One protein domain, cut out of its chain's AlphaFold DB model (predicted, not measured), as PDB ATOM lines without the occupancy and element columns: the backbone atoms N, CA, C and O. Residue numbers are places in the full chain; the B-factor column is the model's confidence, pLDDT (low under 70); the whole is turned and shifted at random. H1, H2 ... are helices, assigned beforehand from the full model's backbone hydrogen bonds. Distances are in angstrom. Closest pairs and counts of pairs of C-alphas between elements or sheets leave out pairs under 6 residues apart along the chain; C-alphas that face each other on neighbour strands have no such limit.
ATOM      1  N   ALA A 138      43.705  34.634 -99.350       92.06
ATOM      2  CA  ALA A 138      42.875  34.216-100.475       92.06
ATOM      3  C   ALA A 138      43.302  32.856-101.039       92.06
ATOM      4  O   ALA A 138      44.477  32.506-101.054       92.06
ATOM      5  N   GLY A 139      42.326  32.117-101.566       91.88
ATOM      6  CA  GLY A 139      42.527  30.800-102.170       91.88
ATOM      7  C   GLY A 139      41.710  29.697-101.488       91.88
ATOM      8  O   GLY A 139      41.148  29.915-100.411       91.88
ATOM      9  N   PRO A 140      41.579  28.528-102.137       94.50
ATOM     10  CA  PRO A 140      40.915  27.372-101.551       94.50
ATOM     11  C   PRO A 140      41.772  26.727-100.456       94.50
ATOM     12  O   PRO A 140      43.001  26.735-100.524       94.50
ATOM     13  N   LEU A 141      41.113  26.086 -99.490       96.12
ATOM     14  CA  LEU A 141      41.778  25.212 -98.524       96.12
ATOM     15  C   LEU A 141      42.195  23.921 -99.237       96.12
ATOM     16  O   LEU A 141      41.354  23.162 -99.727       96.12
ATOM     17  N   ALA A 142      43.504  23.695 -99.313       91.81
ATOM     18  CA  ALA A 142      44.093  22.622-100.112       91.81
ATOM     19  C   ALA A 142      44.251  21.297 -99.348       91.81
ATOM     20  O   ALA A 142      44.556  20.268 -99.947       91.81
ATOM     21  N   GLN A 143      44.064  21.288 -98.030       92.94
ATOM     22  CA  GLN A 143      44.297  20.097 -97.221       92.94
ATOM     23  C   GLN A 143      43.338  20.000 -96.044       92.94
ATOM     24  O   GLN A 143      42.782  20.992 -95.578       92.94
ATOM     25  N   TRP A 144      43.158  18.775 -95.559       97.00
ATOM     26  CA  TRP A 144      42.449  18.513 -94.319       97.00
ATOM     27  C   TRP A 144      43.435  18.393 -93.155       97.00
ATOM     28  O   TRP A 144      44.422  17.665 -93.236       97.00
ATOM     29  N   VAL A 145      43.118  19.061 -92.044       97.50
ATOM     30  CA  VAL A 145      43.856  18.939 -90.782       97.50
ATOM     31  C   VAL A 145      42.878  18.557 -89.685       97.50
ATOM     32  O   VAL A 145      42.035  19.366 -89.303       97.50
ATOM     33  N   GLY A 146      43.004  17.345 -89.159       96.56
ATOM     34  CA  GLY A 146      42.182  16.826 -88.072       96.56
ATOM     35  C   GLY A 146      42.180  15.304 -88.048       96.56
ATOM     36  O   GLY A 146      42.981  14.660 -88.730       96.56
ATOM     37  N   GLU A 147      41.273  14.741 -87.262       96.31
ATOM     38  CA  GLU A 147      40.936  13.318 -87.280       96.31
ATOM     39  C   GLU A 147      40.496  12.867 -88.680       96.31
ATOM     40  O   GLU A 147      39.995  13.660 -89.479       96.31
ATOM     41  N   ASP A 148      40.663  11.584 -88.983       93.56
ATOM     42  CA  ASP A 148      40.066  10.995 -90.182       93.56
ATOM     43  C   ASP A 148      38.534  10.871 -90.039       93.56
ATOM     44  O   ASP A 148      37.944  11.216 -89.010       93.56
ATOM     45  N   ALA A 149      37.855  10.380 -91.079       90.62
ATOM     46  CA  ALA A 149      36.403  10.210 -91.041       90.62
ATOM     47  C   ALA A 149      35.929   9.253 -89.927       90.62
ATOM     48  O   ALA A 149      34.845   9.456 -89.379       90.62
ATOM     49  N   ALA A 150      36.731   8.252 -89.546       91.06
ATOM     50  CA  ALA A 150      36.400   7.332 -88.456       91.06
ATOM     51  C   ALA A 150      36.530   8.005 -87.077       91.06
ATOM     52  O   ALA A 150      35.745   7.715 -86.173       91.06
ATOM     53  N   GLY A 151      37.469   8.942 -86.934       89.25
ATOM     54  CA  GLY A 151      37.648   9.806 -85.765       89.25
ATOM     55  C   GLY A 151      36.743  11.045 -85.742       89.25
ATOM     56  O   GLY A 151      36.907  11.909 -84.883       89.25
ATOM     57  N   GLY A 152      35.770  11.150 -86.655       91.25
ATOM     58  CA  GLY A 152      34.783  12.237 -86.686       91.25
ATOM     59  C   GLY A 152      35.179  13.463 -87.516       91.25
ATOM     60  O   GLY A 152      34.467  14.471 -87.480       91.25
ATOM     61  N   GLY A 153      36.277  13.383 -88.270       94.69
ATOM     62  CA  GLY A 153      36.693  14.401 -89.230       94.69
ATOM     63  C   GLY A 153      35.988  14.289 -90.582       94.69
ATOM     64  O   GLY A 153      34.796  13.971 -90.674       94.69
ATOM     65  N   VAL A 154      36.705  14.615 -91.656       94.75
ATOM     66  CA  VAL A 154      36.185  14.558 -93.028       94.75
ATOM     67  C   VAL A 154      37.162  13.832 -93.941       94.75
ATOM     68  O   VAL A 154      38.373  13.995 -93.822       94.75
ATOM     69  N   ASP A 155      36.618  13.018 -94.841       95.44
ATOM     70  CA  ASP A 155      37.386  12.389 -95.906       95.44
ATOM     71  C   ASP A 155      37.366  13.296 -97.141       95.44
ATOM     72  O   ASP A 155      36.304  13.610 -97.677       95.44
ATOM     73  N   VAL A 156      38.549  13.748 -97.553       95.75
ATOM     74  CA  VAL A 156      38.759  14.589 -98.742       95.75
ATOM     75  C   VAL A 156      39.611  13.878 -99.796       95.75
ATOM     76  O   VAL A 156      40.255  14.526-100.625       95.75
ATOM     77  N   SER A 157      39.654  12.547 -99.736       95.69
ATOM     78  CA  SER A 157      40.344  11.707-100.710       95.69
ATOM     79  C   SER A 157      39.691  11.772-102.100       95.69
ATOM     80  O   SER A 157      38.500  12.090-102.223       95.69
ATOM     81  N   PRO A 158      40.442  11.448-103.168       96.56
ATOM     82  CA  PRO A 158      39.873  11.264-104.502       96.56
ATOM     83  C   PRO A 158      38.730  10.240-104.526       96.56
ATOM     84  O   PRO A 158      37.738  10.440-105.222       96.56
ATOM     85  N   GLU A 159      38.823   9.174-103.732       96.56
ATOM     86  CA  GLU A 159      37.796   8.136-103.639       96.56
ATOM     87  C   GLU A 159      36.487   8.680-103.049       96.56
ATOM     88  O   GLU A 159      35.405   8.409-103.581       96.56
ATOM     89  N   ALA A 160      36.572   9.486-101.987       96.19
ATOM     90  CA  ALA A 160      35.413  10.159-101.402       96.19
ATOM     91  C   ALA A 160      34.777  11.163-102.375       96.19
ATOM     92  O   ALA A 160      33.550  11.274-102.439       96.19
ATOM     93  N   TYR A 161      35.594  11.856-103.170       97.50
ATOM     94  CA  TYR A 161      35.096  12.752-104.208       97.50
ATOM     95  C   TYR A 161      34.324  12.005-105.297       97.50
ATOM     96  O   TYR A 161      33.207  12.401-105.625       97.50
ATOM     97  N   GLU A 162      34.862  10.905-105.831       97.69
ATOM     98  CA  GLU A 162      34.166  10.115-106.858       97.69
ATOM     99  C   GLU A 162      32.817   9.574-106.354       97.69
ATOM    100  O   GLU A 162      31.827   9.565-107.095       97.69
ATOM    101  N   ALA A 163      32.745   9.191-105.076       96.56
ATOM    102  CA  ALA A 163      31.492   8.797-104.439       96.56
ATOM    103  C   ALA A 163      30.475   9.958-104.374       96.56
ATOM    104  O   ALA A 163      29.315   9.770-104.754       96.56
ATOM    105  N   ASP A 164      30.898  11.161-103.965       96.81
ATOM    106  CA  ASP A 164      30.045  12.364-103.946       96.81
ATOM    107  C   ASP A 164      29.571  12.750-105.358       96.81
ATOM    108  O   ASP A 164      28.389  13.038-105.567       96.81
ATOM    109  N   VAL A 165      30.452  12.675-106.363       97.56
ATOM    110  CA  VAL A 165      30.099  12.918-107.770       97.56
ATOM    111  C   VAL A 165      29.031  11.937-108.250       97.56
ATOM    112  O   VAL A 165      28.064  12.351-108.901       97.56
ATOM    113  N   ALA A 166      29.173  10.647-107.940       96.69
ATOM    114  CA  ALA A 166      28.186   9.635-108.302       96.69
ATOM    115  C   ALA A 166      26.820   9.917-107.650       96.69
ATOM    116  O   ALA A 166      25.789   9.856-108.328       96.69
ATOM    117  N   GLU A 167      26.804  10.291-106.368       96.19
ATOM    118  CA  GLU A 167      25.585  10.641-105.629       96.19
ATOM    119  C   GLU A 167      24.894  11.891-106.200       96.19
ATOM    120  O   GLU A 167      23.678  11.894-106.414       96.19
ATOM    121  N   ARG A 168      25.656  12.947-106.505       95.56
ATOM    122  CA  ARG A 168      25.132  14.177-107.127       95.56
ATOM    123  C   ARG A 168      24.538  13.910-108.499       95.56
ATOM    124  O   ARG A 168      23.410  14.326-108.766       95.56
ATOM    125  N   ARG A 169      25.243  13.156-109.345       94.69
ATOM    126  CA  ARG A 169      24.748  12.773-110.675       94.69
ATOM    127  C   ARG A 169      23.466  11.952-110.585       94.69
ATOM    128  O   ARG A 169      22.536  12.211-111.344       94.69
ATOM    129  N   ALA A 170      23.368  11.030-109.624       96.38
ATOM    130  CA  ALA A 170      22.138  10.274-109.371       96.38
ATOM    131  C   ALA A 170      20.955  11.176-108.963       96.38
ATOM    132  O   ALA A 170      19.802  10.838-109.223       96.38
ATOM    133  N   ARG A 171      21.231  12.345-108.371       96.81
ATOM    134  CA  ARG A 171      20.247  13.394-108.046       96.81
ATOM    135  C   ARG A 171      20.025  14.414-109.171       96.81
ATOM    136  O   ARG A 171      19.272  15.363-108.969       96.81
ATOM    137  N   GLY A 172      20.668  14.250-110.329       96.56
ATOM    138  CA  GLY A 172      20.607  15.210-111.437       96.56
ATOM    139  C   GLY A 172      21.310  16.540-111.142       96.56
ATOM    140  O   GLY A 172      20.910  17.568-111.680       96.56
ATOM    141  N   GLN A 173      22.309  16.535-110.256       95.62
ATOM    142  CA  GLN A 173      23.091  17.709-109.869       95.62
ATOM    143  C   GLN A 173      24.479  17.681-110.506       95.62
ATOM    144  O   GLN A 173      25.111  16.624-110.596       95.62
ATOM    145  N   ASP A 174      24.976  18.859-110.877       94.56
ATOM    146  CA  ASP A 174      26.357  19.019-111.322       94.56
ATOM    147  C   ASP A 174      27.338  18.809-110.161       94.56
ATOM    148  O   ASP A 174      27.082  19.171-109.005       94.56
ATOM    149  N   ALA A 175      28.481  18.205-110.484       93.81
ATOM    150  CA  ALA A 175      29.584  18.037-109.552       93.81
ATOM    151  C   ALA A 175      30.481  19.279-109.553       93.81
ATOM    152  O   ALA A 175      30.775  19.857-110.601       93.81
ATOM    153  N   TRP A 176      30.937  19.667-108.367       94.12
ATOM    154  CA  TRP A 176      31.948  20.710-108.214       94.12
ATOM    155  C   TRP A 176      33.310  20.198-108.685       94.12
ATOM    156  O   TRP A 176      33.568  19.011-108.522       94.12
ATOM    157  N   PRO A 177      34.214  21.061-109.184       95.88
ATOM    158  CA  PRO A 177      35.615  20.684-109.354       95.88
ATOM    159  C   PRO A 177      36.201  20.155-108.039       95.88
ATOM    160  O   PRO A 177      35.885  20.697-106.978       95.88
ATOM    161  N   PHE A 178      37.082  19.150-108.109       96.31
ATOM    162  CA  PHE A 178      37.678  18.491-106.934       96.31
ATOM    163  C   PHE A 178      38.209  19.484-105.891       96.31
ATOM    164  O   PHE A 178      37.873  19.399-104.715       96.31
ATOM    165  N   GLU A 179      38.967  20.485-106.340       96.75
ATOM    166  CA  GLU A 179      39.541  21.528-105.487       96.75
ATOM    167  C   GLU A 179      38.482  22.347-104.742       96.75
ATOM    168  O   GLU A 179      38.598  22.617-103.546       96.75
ATOM    169  N   THR A 180      37.407  22.709-105.440       96.94
ATOM    170  CA  THR A 180      36.284  23.445-104.858       96.94
ATOM    171  C   THR A 180      35.512  22.571-103.878       96.94
ATOM    172  O   THR A 180      35.197  23.023-102.779       96.94
ATOM    173  N   TRP A 181      35.243  21.315-104.243       97.50
ATOM    174  CA  TRP A 181      34.590  20.341-103.371       97.50
ATOM    175  C   TRP A 181      35.376  20.145-102.069       97.50
ATOM    176  O   TRP A 181      34.826  20.333-100.982       97.50
ATOM    177  N   ARG A 182      36.682  19.877-102.180       97.62
ATOM    178  CA  ARG A 182      37.593  19.710-101.044       97.62
ATOM    179  C   ARG A 182      37.595  20.948-100.160       97.62
ATOM    180  O   ARG A 182      37.353  20.840 -98.960       97.62
ATOM    181  N   SER A 183      37.810  22.124-100.748       97.88
ATOM    182  CA  SER A 183      37.855  23.373 -99.989       97.88
ATOM    183  C   SER A 183      36.549  23.650 -99.248       97.88
ATOM    184  O   SER A 183      36.597  24.143 -98.124       97.88
ATOM    185  N   ILE A 184      35.392  23.346 -99.845       97.19
ATOM    186  CA  ILE A 184      34.086  23.521 -99.195       97.19
ATOM    187  C   ILE A 184      33.950  22.569 -98.005       97.19
ATOM    188  O   ILE A 184      33.532  23.005 -96.932       97.19
ATOM    189  N   LEU A 185      34.318  21.295 -98.164       96.88
ATOM    190  CA  LEU A 185      34.243  20.311 -97.081       96.88
ATOM    191  C   LEU A 185      35.160  20.664 -95.906       96.88
ATOM    192  O   LEU A 185      34.731  20.614 -94.751       96.88
ATOM    193  N   VAL A 186      36.397  21.074 -96.190       98.06
ATOM    194  CA  VAL A 186      37.337  21.530 -95.155       98.06
ATOM    195  C   VAL A 186      36.809  22.795 -94.479       98.06
ATOM    196  O   VAL A 186      36.747  22.858 -93.250       98.06
ATOM    197  N   TRP A 187      36.357  23.784 -95.258       97.94
ATOM    198  CA  TRP A 187      35.819  25.036 -94.723       97.94
ATOM    199  C   TRP A 187      34.627  24.801 -93.792       97.94
ATOM    200  O   TRP A 187      34.580  25.401 -92.723       97.94
ATOM    201  N   GLN A 188      33.702  23.898 -94.133       96.94
ATOM    202  CA  GLN A 188      32.563  23.571 -93.266       96.94
ATOM    203  C   GLN A 188      33.006  23.085 -91.880       96.94
ATOM    204  O   GLN A 188      32.378  23.417 -90.874       96.94
ATOM    205  N   ARG A 189      34.103  22.323 -91.814       97.50
ATOM    206  CA  ARG A 189      34.685  21.866 -90.548       97.50
ATOM    207  C   ARG A 189      35.412  22.988 -89.815       97.50
ATOM    208  O   ARG A 189      35.190  23.169 -88.621       97.50
ATOM    209  N   TYR A 190      36.232  23.773 -90.510       97.19
ATOM    210  CA  TYR A 190      36.998  24.870 -89.904       97.19
ATOM    211  C   TYR A 190      36.092  26.002 -89.402       97.19
ATOM    212  O   TYR A 190      36.338  26.556 -88.332       97.19
ATOM    213  N   ALA A 191      35.011  26.301 -90.123       96.06
ATOM    214  CA  ALA A 191      34.014  27.304 -89.757       96.06
ATOM    215  C   ALA A 191      33.054  26.838 -88.646       96.06
ATOM    216  O   ALA A 191      32.275  27.646 -88.137       96.06
ATOM    217  N   SER A 192      33.095  25.559 -88.255       96.38
ATOM    218  CA  SER A 192      32.315  25.066 -87.120       96.38
ATOM    219  C   SER A 192      32.731  25.800 -85.836       96.38
ATOM    220  O   SER A 192      33.924  25.858 -85.528       96.38
ATOM    221  N   PRO A 193      31.779  26.296 -85.023       94.31
ATOM    222  CA  PRO A 193      32.090  26.964 -83.756       94.31
ATOM    223  C   PRO A 193      32.649  25.998 -82.700       94.31
ATOM    224  O   PRO A 193      33.124  26.426 -81.645       94.31
ATOM    225  N   VAL A 194      32.574  24.690 -82.962       96.31
ATOM    226  CA  VAL A 194      33.138  23.641 -82.116       96.31
ATOM    227  C   VAL A 194      33.971  22.700 -82.976       96.31
ATOM    228  O   VAL A 194      33.455  22.087 -83.913       96.31
ATOM    229  N   TRP A 195      35.250  22.558 -82.639       97.38
ATOM    230  CA  TRP A 195      36.150  21.578 -83.238       97.38
ATOM    231  C   TRP A 195      36.231  20.350 -82.333       97.38
ATOM    232  O   TRP A 195      36.796  20.400 -81.236       97.38
ATOM    233  N   THR A 196      35.626  19.257 -82.787       96.06
ATOM    234  CA  THR A 196      35.591  17.955 -82.096       96.06
ATOM    235  C   THR A 196      36.600  16.952 -82.640       96.06
ATOM    236  O   THR A 196      36.741  15.867 -82.096       96.06
TER     237      THR A 196
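AT A GLANCE: This is residues 138 to 196 of the 293 residues of the protein "Methyltransferase" of Azospirillum brasilense (UniProt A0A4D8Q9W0). Two equally long helices, H1 and H2, make an L with their first turns at the corner, and the link between them folds back along H1. A long stretch with no named element, residues 138 to 157, runs past H2 and turns back on itself before entering H1. The printed part has 59 residues with two named helices, H1 then H2, and no named strand; its class is all helix, though under half of the residues, 26, are in named elements. It is only just compact, close to loose, with a radius of gyration of the C-alphas of 12.1 A and spans of 33 by 30 by 19 A.

HOW THE PARTS SIT: H1, residues 158 to 170, and H2, residues 178 to 190, only just touch, with 3 pairs of C-alphas within 8 A. The closest C-alphas, those of Tyr 161 and Phe 178, are 6.9 A apart. H1 touches H2 with residues 158 to 161 alone, and H2 touches H1 with residues 178 to 181 alone. Their lines are about perpendicular, at 80 degrees. In H1 and H2 every O i to N i+4 pair is within hydrogen-bond range.

IN THESE COORDINATES: H1 is 18.4 A long, from C-alpha 158 at (39.873, 11.264, -104.502). H2 is 18.2 A long, ending at C-alpha 190 at (36.998, 24.870, -89.904).

THE WHOLE: The farthest C-alphas, those of Gly 172 and Thr 196, are 33.1 A apart. The printed part has no cut, the link from H1 to H2 is short, and no printed residue is under 70 in pLDDT.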